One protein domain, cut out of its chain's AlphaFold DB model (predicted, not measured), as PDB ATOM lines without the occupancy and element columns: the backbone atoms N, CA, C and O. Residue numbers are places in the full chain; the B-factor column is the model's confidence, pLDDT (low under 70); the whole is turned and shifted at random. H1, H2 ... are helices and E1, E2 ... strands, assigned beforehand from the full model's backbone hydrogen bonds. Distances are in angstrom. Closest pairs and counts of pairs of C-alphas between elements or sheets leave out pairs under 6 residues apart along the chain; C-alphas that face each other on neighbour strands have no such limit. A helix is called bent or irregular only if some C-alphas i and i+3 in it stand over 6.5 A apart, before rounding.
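What this domain is: This is residues 12 to 94 of the 137 residues of an uncharacterized protein of Methylobacterium gossipiicola (UniProt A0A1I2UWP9). One antiparallel sheet of six strands is curled like part of a barrel and bent back on itself, so that a leaf of E1, E2 and E3 faces a leaf of E5 and E6, with E4 as the hinge and the strands of the two leaves crossed. E5 and E6 lie in the middle of the whole; H1, H2 and H3 form a loose group on the far side of them from E1, E2 and E3, while H4 comes near both leaves, chiefly at E1 and E5. The printed part has 83 residues, with six named strands and four named helices in the order E1 E2 E3 E4 H1 H2 H3 E5 E6 H4, and the sheet has the order E1 E2 E3 E4 E5 E6. The class is mixed, helices and strands; the whole is compact, with a radius of gyration of the C-alphas of 12.3 A and spans of 31 by 29 by 21 A.

How they stand to each other: The strongly twisted sheet consists of E1, residues 12 to 16, E2, residues 19 to 24, E3, residues 27 to 30, E4, residues 33 to 39, E5, residues 67 to 75, and E6, residues 78 to 85. E1 to E4 form a meander, each strand the antiparallel neighbour of the one before. E1 and E2 are a hairpin, with N 16 and O 19 within hydrogen-bond range at 2.8 A. E2 and E3 are a hairpin, with N 29 and O 22 at 2.8 A. E3 and E4 are a hairpin at 114 degrees between directions, with N 30 and O 33 at 2.8 A. E4 is staggered, pairing with E3 over residues 33 to 35 and with E5 over residues 36 to 39, where N 38 and O 70 are 2.8 A apart. E5 and E6 are a hairpin at 158 degrees, with N 71 and O 82 at 2.8 A. In this folded sheet, one sheet bent into two leaves that face each other, the closest C-alphas of E3 and E5 are those of Leu 30 and Gly 73, 6.2 A apart. H4, residues 86 to 94, is on the sheet at a height of 6.9 A, over none of its strands but only just, with 2 of its C-alphas falling on E3. Its closest C-alphas to E1 are Asp 88 and Val 13, at 5.4 A. H3, residues 55 to 63, is on the sheet at a height of 9.9 A, over E5 and E6, and runs along the strands, at 7 degrees to E5 on the local plane. H1, residues 40 to 45, is on the sheet at a height of 4.1 A, only just above the sheet's level. H1 and H3 only just touch, with 3 pairs of C-alphas within 8 A, the closest being Ala 40 and Ile 62 at 6.0 A, at a steep tilt of 61 degrees, opposite ways. H2, residues 47 to 50, is not on the sheet and only just touches H3, with 3 pairs within 8 A, the closest C-alphas being Pro 47 and Ala 55 at 7.2 A. Every O i to N i+4 pair is within hydrogen-bond range in H1 and H3, 3 of 5 are in H4, and H2 is too short for such a pair.

Where its parts are: E1 begins at C-alpha 12, (-37.641, 14.749, 24.628), and is 11.0 A long. E2 measures 16.7 A, E3 10.3 A, E4 18.9 A, E5 21.1 A and E6 22.0 A from first to last C-alpha. E5 begins at C-alpha 67, (-52.034, 24.371, 23.708). H1 is 8.6 A long, H2 5.5 A and H3 11.8 A. H4, 13.2 A long, ends at C-alpha 94, (-45.439, 9.918, 16.133), and is irregular, with C-alphas 91 and 94 at 7.3 A.

The domain as a whole: The two C-alphas farthest apart are those of Ala 53 and His 94, at 33.6 A. The printed part has no cut, and the links between its named elements are tight. The mean pLDDT of the printed part is 85.9, and residues 48 to 56 are under 70.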
ATOM      1  N   THR A  12     -37.641  13.454  23.955       92.19
ATOM      2  CA  THR A  12     -37.641  14.749  24.628       92.19
ATOM      3  C   THR A  12     -38.650  15.662  23.953       92.19
ATOM      4  O   THR A  12     -38.479  16.053  22.805       92.19
ATOM      5  N   VAL A  13     -39.705  15.985  24.693       92.56
ATOM      6  CA  VAL A  13     -40.783  16.874  24.263       92.56
ATOM      7  C   VAL A  13     -40.357  18.323  24.417       92.56
ATOM      8  O   VAL A  13     -40.535  19.134  23.516       92.56
ATOM      9  N   ARG A  14     -39.776  18.648  25.575       93.00
ATOM     10  CA  ARG A  14     -39.334  20.002  25.896       93.00
ATOM     11  C   ARG A  14     -38.256  19.978  26.962       93.00
ATOM     12  O   ARG A  14     -38.384  19.263  27.954       93.00
ATOM     13  N   THR A  15     -37.262  20.842  26.802       93.56
ATOM     14  CA  THR A  15     -36.228  21.088  27.810       93.56
ATOM     15  C   THR A  15     -36.275  22.539  28.267       93.56
ATOM     16  O   THR A  15     -36.485  23.459  27.478       93.56
ATOM     17  N   HIS A  16     -36.087  22.729  29.563       93.31
ATOM     18  CA  HIS A  16     -35.967  23.995  30.260       93.31
ATOM     19  C   HIS A  16     -34.866  23.851  31.318       93.31
ATOM     20  O   HIS A  16     -34.589  22.749  31.782       93.31
ATOM     21  N   GLU A  17     -34.288  24.958  31.777       93.19
ATOM     22  CA  GLU A  17     -33.259  24.968  32.837       93.19
ATOM     23  C   GLU A  17     -33.683  24.259  34.141       93.19
ATOM     24  O   GLU A  17     -32.840  23.813  34.910       93.19
ATOM     25  N   ARG A  18     -34.992  24.137  34.389       90.31
ATOM     26  CA  ARG A  18     -35.565  23.553  35.616       90.31
ATOM     27  C   ARG A  18     -36.262  22.218  35.385       90.31
ATOM     28  O   ARG A  18     -36.570  21.513  36.344       90.31
ATOM     29  N   PHE A  19     -36.574  21.892  34.133       94.00
ATOM     30  CA  PHE A  19     -37.320  20.684  33.836       94.00
ATOM     31  C   PHE A  19     -37.076  20.149  32.428       94.00
ATOM     32  O   PHE A  19     -36.861  20.897  31.481       94.00
ATOM     33  N   THR A  20     -37.248  18.846  32.278       95.12
ATOM     34  CA  THR A  20     -37.332  18.152  31.001       95.12
ATOM     35  C   THR A  20     -38.615  17.340  30.979       95.12
ATOM     36  O   THR A  20     -38.899  16.591  31.917       95.12
ATOM     37  N   ILE A  21     -39.392  17.493  29.912       95.25
ATOM     38  CA  ILE A  21     -40.562  16.665  29.632       95.25
ATOM     39  C   ILE A  21     -40.155  15.633  28.591       95.25
ATOM     40  O   ILE A  21     -39.645  15.995  27.528       95.25
ATOM     41  N   THR A  22     -40.411  14.363  28.880       94.25
ATOM     42  CA  THR A  22     -40.226  13.273  27.917       94.25
ATOM     43  C   THR A  22     -41.493  12.440  27.766       94.25
ATOM     44  O   THR A  22     -42.262  12.325  28.720       94.25
ATOM     45  N   CYS A  23     -41.670  11.816  26.605       90.56
ATOM     46  CA  CYS A  23     -42.783  10.921  26.298       90.56
ATOM     47  C   CYS A  23     -42.271   9.584  25.739       90.56
ATOM     48  O   CYS A  23     -41.290   9.553  25.002       90.56
ATOM     49  N   ASP A  24     -42.921   8.488  26.109       85.06
ATOM     50  CA  ASP A  24     -42.633   7.118  25.663       85.06
ATOM     51  C   ASP A  24     -43.971   6.372  25.563       85.06
ATOM     52  O   ASP A  24     -44.638   6.129  26.575       85.06
ATOM     53  N   GLY A  25     -44.426   6.122  24.337       80.50
ATOM     54  CA  GLY A  25     -45.816   5.785  24.036       80.50
ATOM     55  C   GLY A  25     -46.814   6.799  24.613       80.50
ATOM     56  O   GLY A  25     -46.972   7.904  24.100       80.50
ATOM     57  N   GLN A  26     -47.518   6.406  25.680       80.50
ATOM     58  CA  GLN A  26     -48.456   7.257  26.437       80.50
ATOM     59  C   GLN A  26     -47.920   7.701  27.805       80.50
ATOM     60  O   GLN A  26     -48.612   8.407  28.538       80.50
ATOM     61  N   VAL A  27     -46.705   7.292  28.171       88.50
ATOM     62  CA  VAL A  27     -46.114   7.612  29.470       88.50
ATOM     63  C   VAL A  27     -45.394   8.947  29.382       88.50
ATOM     64  O   VAL A  27     -44.347   9.074  28.745       88.50
ATOM     65  N   TRP A  28     -45.936   9.936  30.084       92.00
ATOM     66  CA  TRP A  28     -45.316  11.243  30.232       92.00
ATOM     67  C   TRP A  28     -44.422  11.257  31.462       92.00
ATOM     68  O   TRP A  28     -44.739  10.679  32.506       92.00
ATOM     69  N   ARG A  29     -43.269  11.911  31.340       93.88
ATOM     70  CA  ARG A  29     -42.328  12.067  32.445       93.88
ATOM     71  C   ARG A  29     -41.851  13.502  32.563       93.88
ATOM     72  O   ARG A  29     -41.614  14.169  31.560       93.88
ATOM     73  N   LEU A  30     -41.674  13.939  33.803       94.81
ATOM     74  CA  LEU A  30     -41.123  15.227  34.193       94.81
ATOM     75  C   LEU A  30     -39.851  14.973  35.012       94.81
ATOM     76  O   LEU A  30     -39.911  14.332  36.060       94.81
ATOM     77  N   ASN A  31     -38.692  15.397  34.504       93.50
ATOM     78  CA  ASN A  31     -37.368  15.057  35.053       93.50
ATOM     79  C   ASN A  31     -37.185  13.548  35.285       93.50
ATOM     80  O   ASN A  31     -36.690  13.109  36.322       93.50
ATOM     81  N   GLY A  32     -37.651  12.738  34.327       90.62
ATOM     82  CA  GLY A  32     -37.568  11.275  34.380       90.62
ATOM     83  C   GLY A  32     -38.572  10.597  35.320       90.62
ATOM     84  O   GLY A  32     -38.658   9.371  35.326       90.62
ATOM     85  N   ARG A  33     -39.374  11.351  36.079       92.25
ATOM     86  CA  ARG A  33     -40.426  10.807  36.952       92.25
ATOM     87  C   ARG A  33     -41.767  10.798  36.243       92.25
ATOM     88  O   ARG A  33     -42.035  11.698  35.458       92.25
ATOM     89  N   HIS A  34     -42.614   9.817  36.548       93.00
ATOM     90  CA  HIS A  34     -43.969   9.744  35.998       93.00
ATOM     91  C   HIS A  34     -44.734  11.058  36.215       93.00
ATOM     92  O   HIS A  34     -44.708  11.633  37.307       93.00
ATOM     93  N   ALA A  35     -45.412  11.507  35.165       93.69
ATOM     94  CA  ALA A  35     -46.248  12.689  35.166       93.69
ATOM     95  C   ALA A  35     -47.566  12.389  34.445       93.69
ATOM     96  O   ALA A  35     -47.615  11.603  33.501       93.69
ATOM     97  N   GLU A  36     -48.639  13.022  34.898       91.62
ATOM     98  CA  GLU A  36     -49.958  12.908  34.286       91.62
ATOM     99  C   GLU A  36     -50.061  13.895  33.124       91.62
ATOM    100  O   GLU A  36     -49.681  15.058  33.269       91.62
ATOM    101  N   PHE A  37     -50.602  13.454  31.989       90.88
ATOM    102  CA  PHE A  37     -50.932  14.338  30.875       90.88
ATOM    103  C   PHE A  37     -52.445  14.491  30.745       90.88
ATOM    104  O   PHE A  37     -53.175  13.509  30.625       90.88
ATOM    105  N   PHE A  38     -52.904  15.738  30.734       88.94
ATOM    106  CA  PHE A  38     -54.294  16.112  30.512       88.94
ATOM    107  C   PHE A  38     -54.401  16.773  29.140       88.94
ATOM    108  O   PHE A  38     -53.845  17.853  28.934       88.94
ATOM    109  N   SER A  39     -55.093  16.128  28.198       89.00
ATOM    110  CA  SER A  39     -55.271  16.656  26.843       89.00
ATOM    111  C   SER A  39     -56.179  17.886  26.820       89.00
ATOM    112  O   SER A  39     -57.047  18.050  27.675       89.00
ATOM    113  N   ALA A  40     -56.026  18.720  25.792       88.38
ATOM    114  CA  ALA A  40     -56.927  19.827  25.483       88.38
ATOM    115  C   ALA A  40     -58.413  19.415  25.521       88.38
ATOM    116  O   ALA A  40     -59.219  20.106  26.138       88.38
ATOM    117  N   GLU A  41     -58.762  18.262  24.940       86.31
ATOM    118  CA  GLU A  41     -60.129  17.717  24.959       86.31
ATOM    119  C   GLU A  41     -60.642  17.469  26.383       86.31
ATOM    120  O   GLU A  41     -61.752  17.877  26.728       86.31
ATOM    121  N   LEU A  42     -59.825  16.843  27.235       84.69
ATOM    122  CA  LEU A  42     -60.190  16.572  28.625       84.69
ATOM    123  C   LEU A  42     -60.353  17.872  29.428       84.69
ATOM    124  O   LEU A  42     -61.245  17.981  30.270       84.69
ATOM    125  N   LEU A  43     -59.507  18.865  29.149       84.44
ATOM    126  CA  LEU A  43     -59.552  20.179  29.790       84.44
ATOM    127  C   LEU A  43     -60.803  20.969  29.380       84.44
ATOM    128  O   LEU A  43     -61.445  21.561  30.244       84.44
ATOM    129  N   LEU A  44     -61.181  20.933  28.098       83.00
ATOM    130  CA  LEU A  44     -62.418  21.534  27.583       83.00
ATOM    131  C   LEU A  44     -63.668  20.854  28.144       83.00
ATOM    132  O   LEU A  44     -64.647  21.530  28.452       83.00
ATOM    133  N   GLY A  45     -63.624  19.531  28.321       82.56
ATOM    134  CA  GLY A  45     -64.726  18.768  28.903       82.56
ATOM    135  C   GLY A  45     -64.962  19.055  30.388       82.56
ATOM    136  O   GLY A  45     -66.074  18.848  30.873       82.56
ATOM    137  N   ASN A  46     -63.948  19.530  31.126       80.44
ATOM    138  CA  ASN A  46     -64.095  19.840  32.549       80.44
ATOM    139  C   ASN A  46     -63.139  20.944  33.068       80.44
ATOM    140  O   ASN A  46     -62.273  20.696  33.917       80.44
ATOM    141  N   PRO A  47     -63.303  22.201  32.629       70.12
ATOM    142  CA  PRO A  47     -62.335  23.266  32.893       70.12
ATOM    143  C   PRO A  47     -62.220  23.643  34.378       70.12
ATOM    144  O   PRO A  47     -61.140  24.015  34.840       70.12
ATOM    145  N   GLN A  48     -63.302  23.507  35.157       69.94
ATOM    146  CA  GLN A  48     -63.332  23.882  36.578       69.94
ATOM    147  C   GLN A  48     -62.488  22.956  37.464       69.94
ATOM    148  O   GLN A  48     -61.905  23.407  38.453       69.94
ATOM    149  N   HIS A  49     -62.401  21.671  37.112       67.50
ATOM    150  CA  HIS A  49     -61.618  20.689  37.865       67.50
ATOM    151  C   HIS A  49     -60.114  20.834  37.640       67.50
ATOM    152  O   HIS A  49     -59.326  20.561  38.548       67.50
ATOM    153  N   PHE A  50     -59.714  21.278  36.450       63.03
ATOM    154  CA  PHE A  50     -58.307  21.355  36.076       63.03
ATOM    155  C   PHE A  50     -57.718  22.754  36.242       63.03
ATOM    156  O   PHE A  50     -56.509  22.883  36.443       63.03
ATOM    157  N   MET A  51     -58.543  23.806  36.199       65.25
ATOM    158  CA  MET A  51     -58.058  25.183  36.193       65.25
ATOM    159  C   MET A  51     -58.838  26.077  37.169       65.25
ATOM    160  O   MET A  51     -59.940  26.538  36.893       65.25
ATOM    161  N   ARG A  52     -58.231  26.394  38.321       64.12
ATOM    162  CA  ARG A  52     -58.668  27.516  39.180       64.12
ATOM    163  C   ARG A  52     -58.030  28.820  38.702       64.12
ATOM    164  O   ARG A  52     -56.854  28.786  38.364       64.12
ATOM    165  N   ALA A  53     -58.771  29.938  38.747       55.62
ATOM    166  CA  ALA A  53     -58.421  31.367  38.537       55.62
ATOM    167  C   ALA A  53     -57.544  31.771  37.318       55.62
ATOM    168  O   ALA A  53     -57.799  32.798  36.704       55.62
ATOM    169  N   ARG A  54     -56.556  30.970  36.907       57.84
ATOM    170  CA  ARG A  54     -55.751  31.086  35.677       57.84
ATOM    171  C   ARG A  54     -56.400  30.409  34.461       57.84
ATOM    172  O   ARG A  54     -55.771  30.296  33.414       57.84
ATOM    173  N   ALA A  55     -57.644  29.948  34.604       64.12
ATOM    174  CA  ALA A  55     -58.351  29.177  33.590       64.12
ATOM    175  C   ALA A  55     -58.549  29.958  32.292       64.12
ATOM    176  O   ALA A  55     -58.360  29.405  31.224       64.12
ATOM    177  N   GLN A  56     -58.872  31.248  32.360       67.50
ATOM    178  CA  GLN A  56     -59.367  31.963  31.184       67.50
ATOM    179  C   GLN A  56     -58.312  32.131  30.076       67.50
ATOM    180  O   GLN A  56     -58.613  31.910  28.905       67.50
ATOM    181  N   SER A  57     -57.059  32.437  30.432       76.19
ATOM    182  CA  SER A  57     -55.974  32.562  29.447       76.19
ATOM    183  C   SER A  57     -55.502  31.212  28.913       76.19
ATOM    184  O   SER A  57     -55.148  31.106  27.745       76.19
ATOM    185  N   LEU A  58     -55.518  30.163  29.735       78.81
ATOM    186  CA  LEU A  58     -55.189  28.812  29.284       78.81
ATOM    187  C   LEU A  58     -56.298  28.232  28.398       78.81
ATOM    188  O   LEU A  58     -55.986  27.622  27.384       78.81
ATOM    189  N   MET A  59     -57.570  28.482  28.722       81.50
ATOM    190  CA  MET A  59     -58.713  28.058  27.908       81.50
ATOM    191  C   MET A  59     -58.676  28.708  26.530       81.50
ATOM    192  O   MET A  59     -58.734  27.995  25.540       81.50
ATOM    193  N   SER A  60     -58.463  30.024  26.448       83.94
ATOM    194  CA  SER A  60     -58.350  30.715  25.155       83.94
ATOM    195  C   SER A  60     -57.211  30.156  24.287       83.94
ATOM    196  O   SER A  60     -57.340  30.043  23.068       83.94
ATOM    197  N   ARG A  61     -56.099  29.744  24.906       87.75
ATOM    198  CA  ARG A  61     -54.968  29.113  24.207       87.75
ATOM    199  C   ARG A  61     -55.248  27.665  23.789       87.75
ATOM    200  O   ARG A  61     -54.719  27.213  22.780       87.75
ATOM    201  N   ILE A  62     -56.081  26.943  24.537       86.19
ATOM    202  CA  ILE A  62     -56.579  25.619  24.142       86.19
ATOM    203  C   ILE A  62     -57.561  25.756  22.968       86.19
ATOM    204  O   ILE A  62     -57.415  25.068  21.965       86.19
ATOM    205  N   GLU A  63     -58.514  26.685  23.056       84.88
ATOM    206  CA  GLU A  63     -59.528  26.945  22.022       84.88
ATOM    207  C   GLU A  63     -58.914  27.442  20.707       84.88
ATOM    208  O   GLU A  63     -59.379  27.077  19.631       84.88
ATOM    209  N   SER A  64     -57.840  28.234  20.779       89.31
ATOM    210  CA  SER A  64     -57.075  28.672  19.600       89.31
ATOM    211  C   SER A  64     -56.109  27.613  19.056       89.31
ATOM    212  O   SER A  64     -55.473  27.845  18.029       89.31
ATOM    213  N   GLY A  65     -55.988  26.455  19.714       85.88
ATOM    214  CA  GLY A  65     -55.113  25.362  19.288       85.88
ATOM    215  C   GLY A  65     -53.622  25.598  19.550       85.88
ATOM    216  O   GLY A  65     -52.785  24.868  19.022       85.88
ATOM    217  N   GLU A  66     -53.260  26.595  20.360       90.56
ATOM    218  CA  GLU A  66     -51.873  26.851  20.765       90.56
ATOM    219  C   GLU A  66     -51.387  25.829  21.813       90.56
ATOM    220  O   GLU A  66     -50.208  25.458  21.849       90.56
ATOM    221  N   LEU A  67     -52.299  25.362  22.669       91.12
ATOM    222  CA  LEU A  67     -52.034  24.371  23.708       91.12
ATOM    223  C   LEU A  67     -52.663  23.019  23.379       91.12
ATOM    224  O   LEU A  67     -53.866  22.917  23.162       91.12
ATOM    225  N   ALA A  68     -51.849  21.967  23.461       90.94
ATOM    226  CA  ALA A  68     -52.290  20.582  23.328       90.94
ATOM    227  C   ALA A  68     -52.708  19.956  24.667       90.94
ATOM    228  O   ALA A  68     -53.424  18.953  24.683       90.94
ATOM    229  N   GLY A  69     -52.264  20.516  25.795       90.44
ATOM    230  CA  GLY A  69     -52.621  20.004  27.113       90.44
ATOM    231  C   GLY A  69     -51.738  20.514  28.244       90.44
ATOM    232  O   GLY A  69     -51.011  21.502  28.112       90.44
ATOM    233  N   LEU A  70     -51.800  19.815  29.374       91.38
ATOM    234  CA  LEU A  70     -51.025  20.091  30.578       91.38
ATOM    235  C   LEU A  70     -50.325  18.814  31.053       91.38
ATOM    236  O   LEU A  70     -50.950  17.760  31.131       91.38
ATOM    237  N   VAL A  71     -49.055  18.922  31.438       92.69
ATOM    238  CA  VAL A  71     -48.337  17.880  32.185       92.69
ATOM    239  C   VAL A  71     -48.311  18.269  33.653       92.69
ATOM    240  O   VAL A  71     -47.845  19.356  33.997       92.69
ATOM    241  N   ARG A  72     -48.775  17.380  34.529       91.69
ATOM    242  CA  ARG A  72     -48.717  17.547  35.980       91.69
ATOM    243  C   ARG A  72     -47.776  16.521  36.585       91.69
ATOM    244  O   ARG A  72     -47.920  15.322  36.372       91.69
ATOM    245  N   GLY A  73     -46.833  16.989  37.383       91.88
ATOM    246  CA  GLY A  73     -45.875  16.128  38.061       91.88
ATOM    247  C   GLY A  73     -45.312  16.783  39.308       91.88
ATOM    248  O   GLY A  73     -45.791  17.822  39.759       91.88
ATOM    249  N   ASN A  74     -44.283  16.164  39.874       92.25
ATOM    250  CA  ASN A  74     -43.546  16.719  40.999       92.25
ATOM    251  C   ASN A  74     -42.187  17.244  40.519       92.25
ATOM    252  O   ASN A  74     -41.419  16.491  39.921       92.25
ATOM    253  N   LEU A  75     -41.901  18.513  40.795       90.25
ATOM    254  CA  LEU A  75     -40.583  19.122  40.626       90.25
ATOM    255  C   LEU A  75     -40.108  19.590  41.992       90.25
ATOM    256  O   LEU A  75     -40.821  20.332  42.664       90.25
ATOM    257  N   ASP A  76     -38.932  19.129  42.410       88.56
ATOM    258  CA  ASP A  76     -38.284  19.537  43.661       88.56
ATOM    259  C   ASP A  76     -39.191  19.440  44.904       88.56
ATOM    260  O   ASP A  76     -39.176  20.290  45.791       88.56
ATOM    261  N   GLY A  77     -40.029  18.401  44.967       88.50
ATOM    262  CA  GLY A  77     -40.965  18.176  46.071       88.50
ATOM    263  C   GLY A  77     -42.313  18.883  45.908       88.50
ATOM    264  O   GLY A  77     -43.231  18.601  46.676       88.50
ATOM    265  N   GLN A  78     -42.496  19.719  44.884       89.44
ATOM    266  CA  GLN A  78     -43.719  20.490  44.659       89.44
ATOM    267  C   GLN A  78     -44.534  19.987  43.464       89.44
ATOM    268  O   GLN A  78     -44.012  19.733  42.377       89.44
ATOM    269  N   SER A  79     -45.856  19.894  43.653       89.12
ATOM    270  CA  SER A  79     -46.802  19.645  42.558       89.12
ATOM    271  C   SER A  79     -46.740  20.804  41.566       89.12
ATOM    272  O   SER A  79     -47.094  21.931  41.904       89.12
ATOM    273  N   THR A  80     -46.343  20.508  40.335       88.75
ATOM    274  CA  THR A  80     -46.176  21.481  39.258       88.75
ATOM    275  C   THR A  80     -47.000  21.071  38.049       88.75
ATOM    276  O   THR A  80     -47.068  19.892  37.704       88.75
ATOM    277  N   THR A  81     -47.602  22.063  37.398       89.50
ATOM    278  CA  THR A  81     -48.320  21.899  36.134       89.50
ATOM    279  C   THR A  81     -47.629  22.731  35.065       89.50
ATOM    280  O   THR A  81     -47.397  23.925  35.261       89.50
ATOM    281  N   ILE A  82     -47.307  22.108  33.938       90.94
ATOM    282  CA  ILE A  82     -46.610  22.726  32.811       90.94
ATOM    283  C   ILE A  82     -47.503  22.630  31.584       90.94
ATOM    284  O   ILE A  82     -48.025  21.563  31.268       90.94
ATOM    285  N   ALA A  83     -47.681  23.753  30.893       90.50
ATOM    286  CA  ALA A  83     -48.431  23.780  29.651       90.50
ATOM    287  C   ALA A  83     -47.619  23.149  28.515       90.50
ATOM    288  O   ALA A  83     -46.450  23.494  28.319       90.50
ATOM    289  N   VAL A  84     -48.257  22.246  27.775       92.06
ATOM    290  CA  VAL A  84     -47.708  21.595  26.587       92.06
ATOM    291  C   VAL A  84     -48.327  22.259  25.370       92.06
ATOM    292  O   VAL A  84     -49.547  22.245  25.190       92.06
ATOM    293  N   THR A  85     -47.484  22.875  24.549       93.44
ATOM    294  CA  THR A  85     -47.921  23.494  23.298       93.44
ATOM    295  C   THR A  85     -48.205  22.437  22.239       93.44
ATOM    296  O   THR A  85     -47.779  21.286  22.344       93.44
ATOM    297  N   THR A  86     -48.902  22.825  21.180       90.12
ATOM    298  CA  THR A  86     -49.128  21.936  20.032       90.12
ATOM    299  C   THR A  86     -47.822  21.543  19.337       90.12
ATOM    300  O   THR A  86     -47.702  20.417  18.862       90.12
ATOM    301  N   ILE A  87     -46.804  22.411  19.358       89.75
ATOM    302  CA  ILE A  87     -45.458  22.102  18.846       89.75
ATOM    303  C   ILE A  87     -44.767  21.058  19.731       89.75
ATOM    304  O   ILE A  87     -44.230  20.080  19.212       89.75
ATOM    305  N   ASP A  88     -44.831  21.225  21.057       90.38
ATOM    306  CA  ASP A  88     -44.307  20.240  22.013       90.38
ATOM    307  C   ASP A  88     -44.969  18.868  21.771       90.38
ATOM    308  O   ASP A  88     -44.306  17.837  21.663       90.38
ATOM    309  N   PHE A  89     -46.296  18.847  21.620       87.62
ATOM    310  CA  PHE A  89     -47.038  17.610  21.389       87.62
ATOM    311  C   PHE A  89     -46.723  16.971  20.031       87.62
ATOM    312  O   PHE A  89     -46.624  15.748  19.953       87.62
ATOM    313  N   ALA A  90     -46.497  17.763  18.978       86.81
ATOM    314  CA  ALA A  90     -46.099  17.255  17.665       86.81
ATOM    315  C   ALA A  90     -44.775  16.473  17.721       86.81
ATOM    316  O   ALA A  90     -44.642  15.451  17.045       86.81
ATOM    317  N   ALA A  91     -43.832  16.879  18.581       83.88
ATOM    318  CA  ALA A  91     -42.592  16.133  18.797       83.88
ATOM    319  C   ALA A  91     -42.846  14.724  19.370       83.88
ATOM    320  O   ALA A  91     -42.126  13.786  19.031       83.88
ATOM    321  N   ALA A  92     -43.899  14.551  20.177       83.69
ATOM    322  CA  ALA A  92     -44.330  13.258  20.717       83.69
ATOM    323  C   ALA A  92     -45.378  12.528  19.854       83.69
ATOM    324  O   ALA A  92     -45.664  11.361  20.114       83.69
ATOM    325  N   ALA A  93     -45.975  13.182  18.853       81.19
ATOM    326  CA  ALA A  93     -47.170  12.673  18.180       81.19
ATOM    327  C   ALA A  93     -46.931  11.326  17.488       81.19
ATOM    328  O   ALA A  93     -47.729  10.408  17.651       81.19
ATOM    329  N   HIS A  94     -45.797  11.171  16.803       78.69
ATOM    330  CA  HIS A  94     -45.439   9.918  16.133       78.69
ATOM    331  C   HIS A  94     -45.304   8.732  17.109       78.69
ATOM    332  O   HIS A  94     -45.639   7.597  16.777       78.69
TER     333      HIS A  94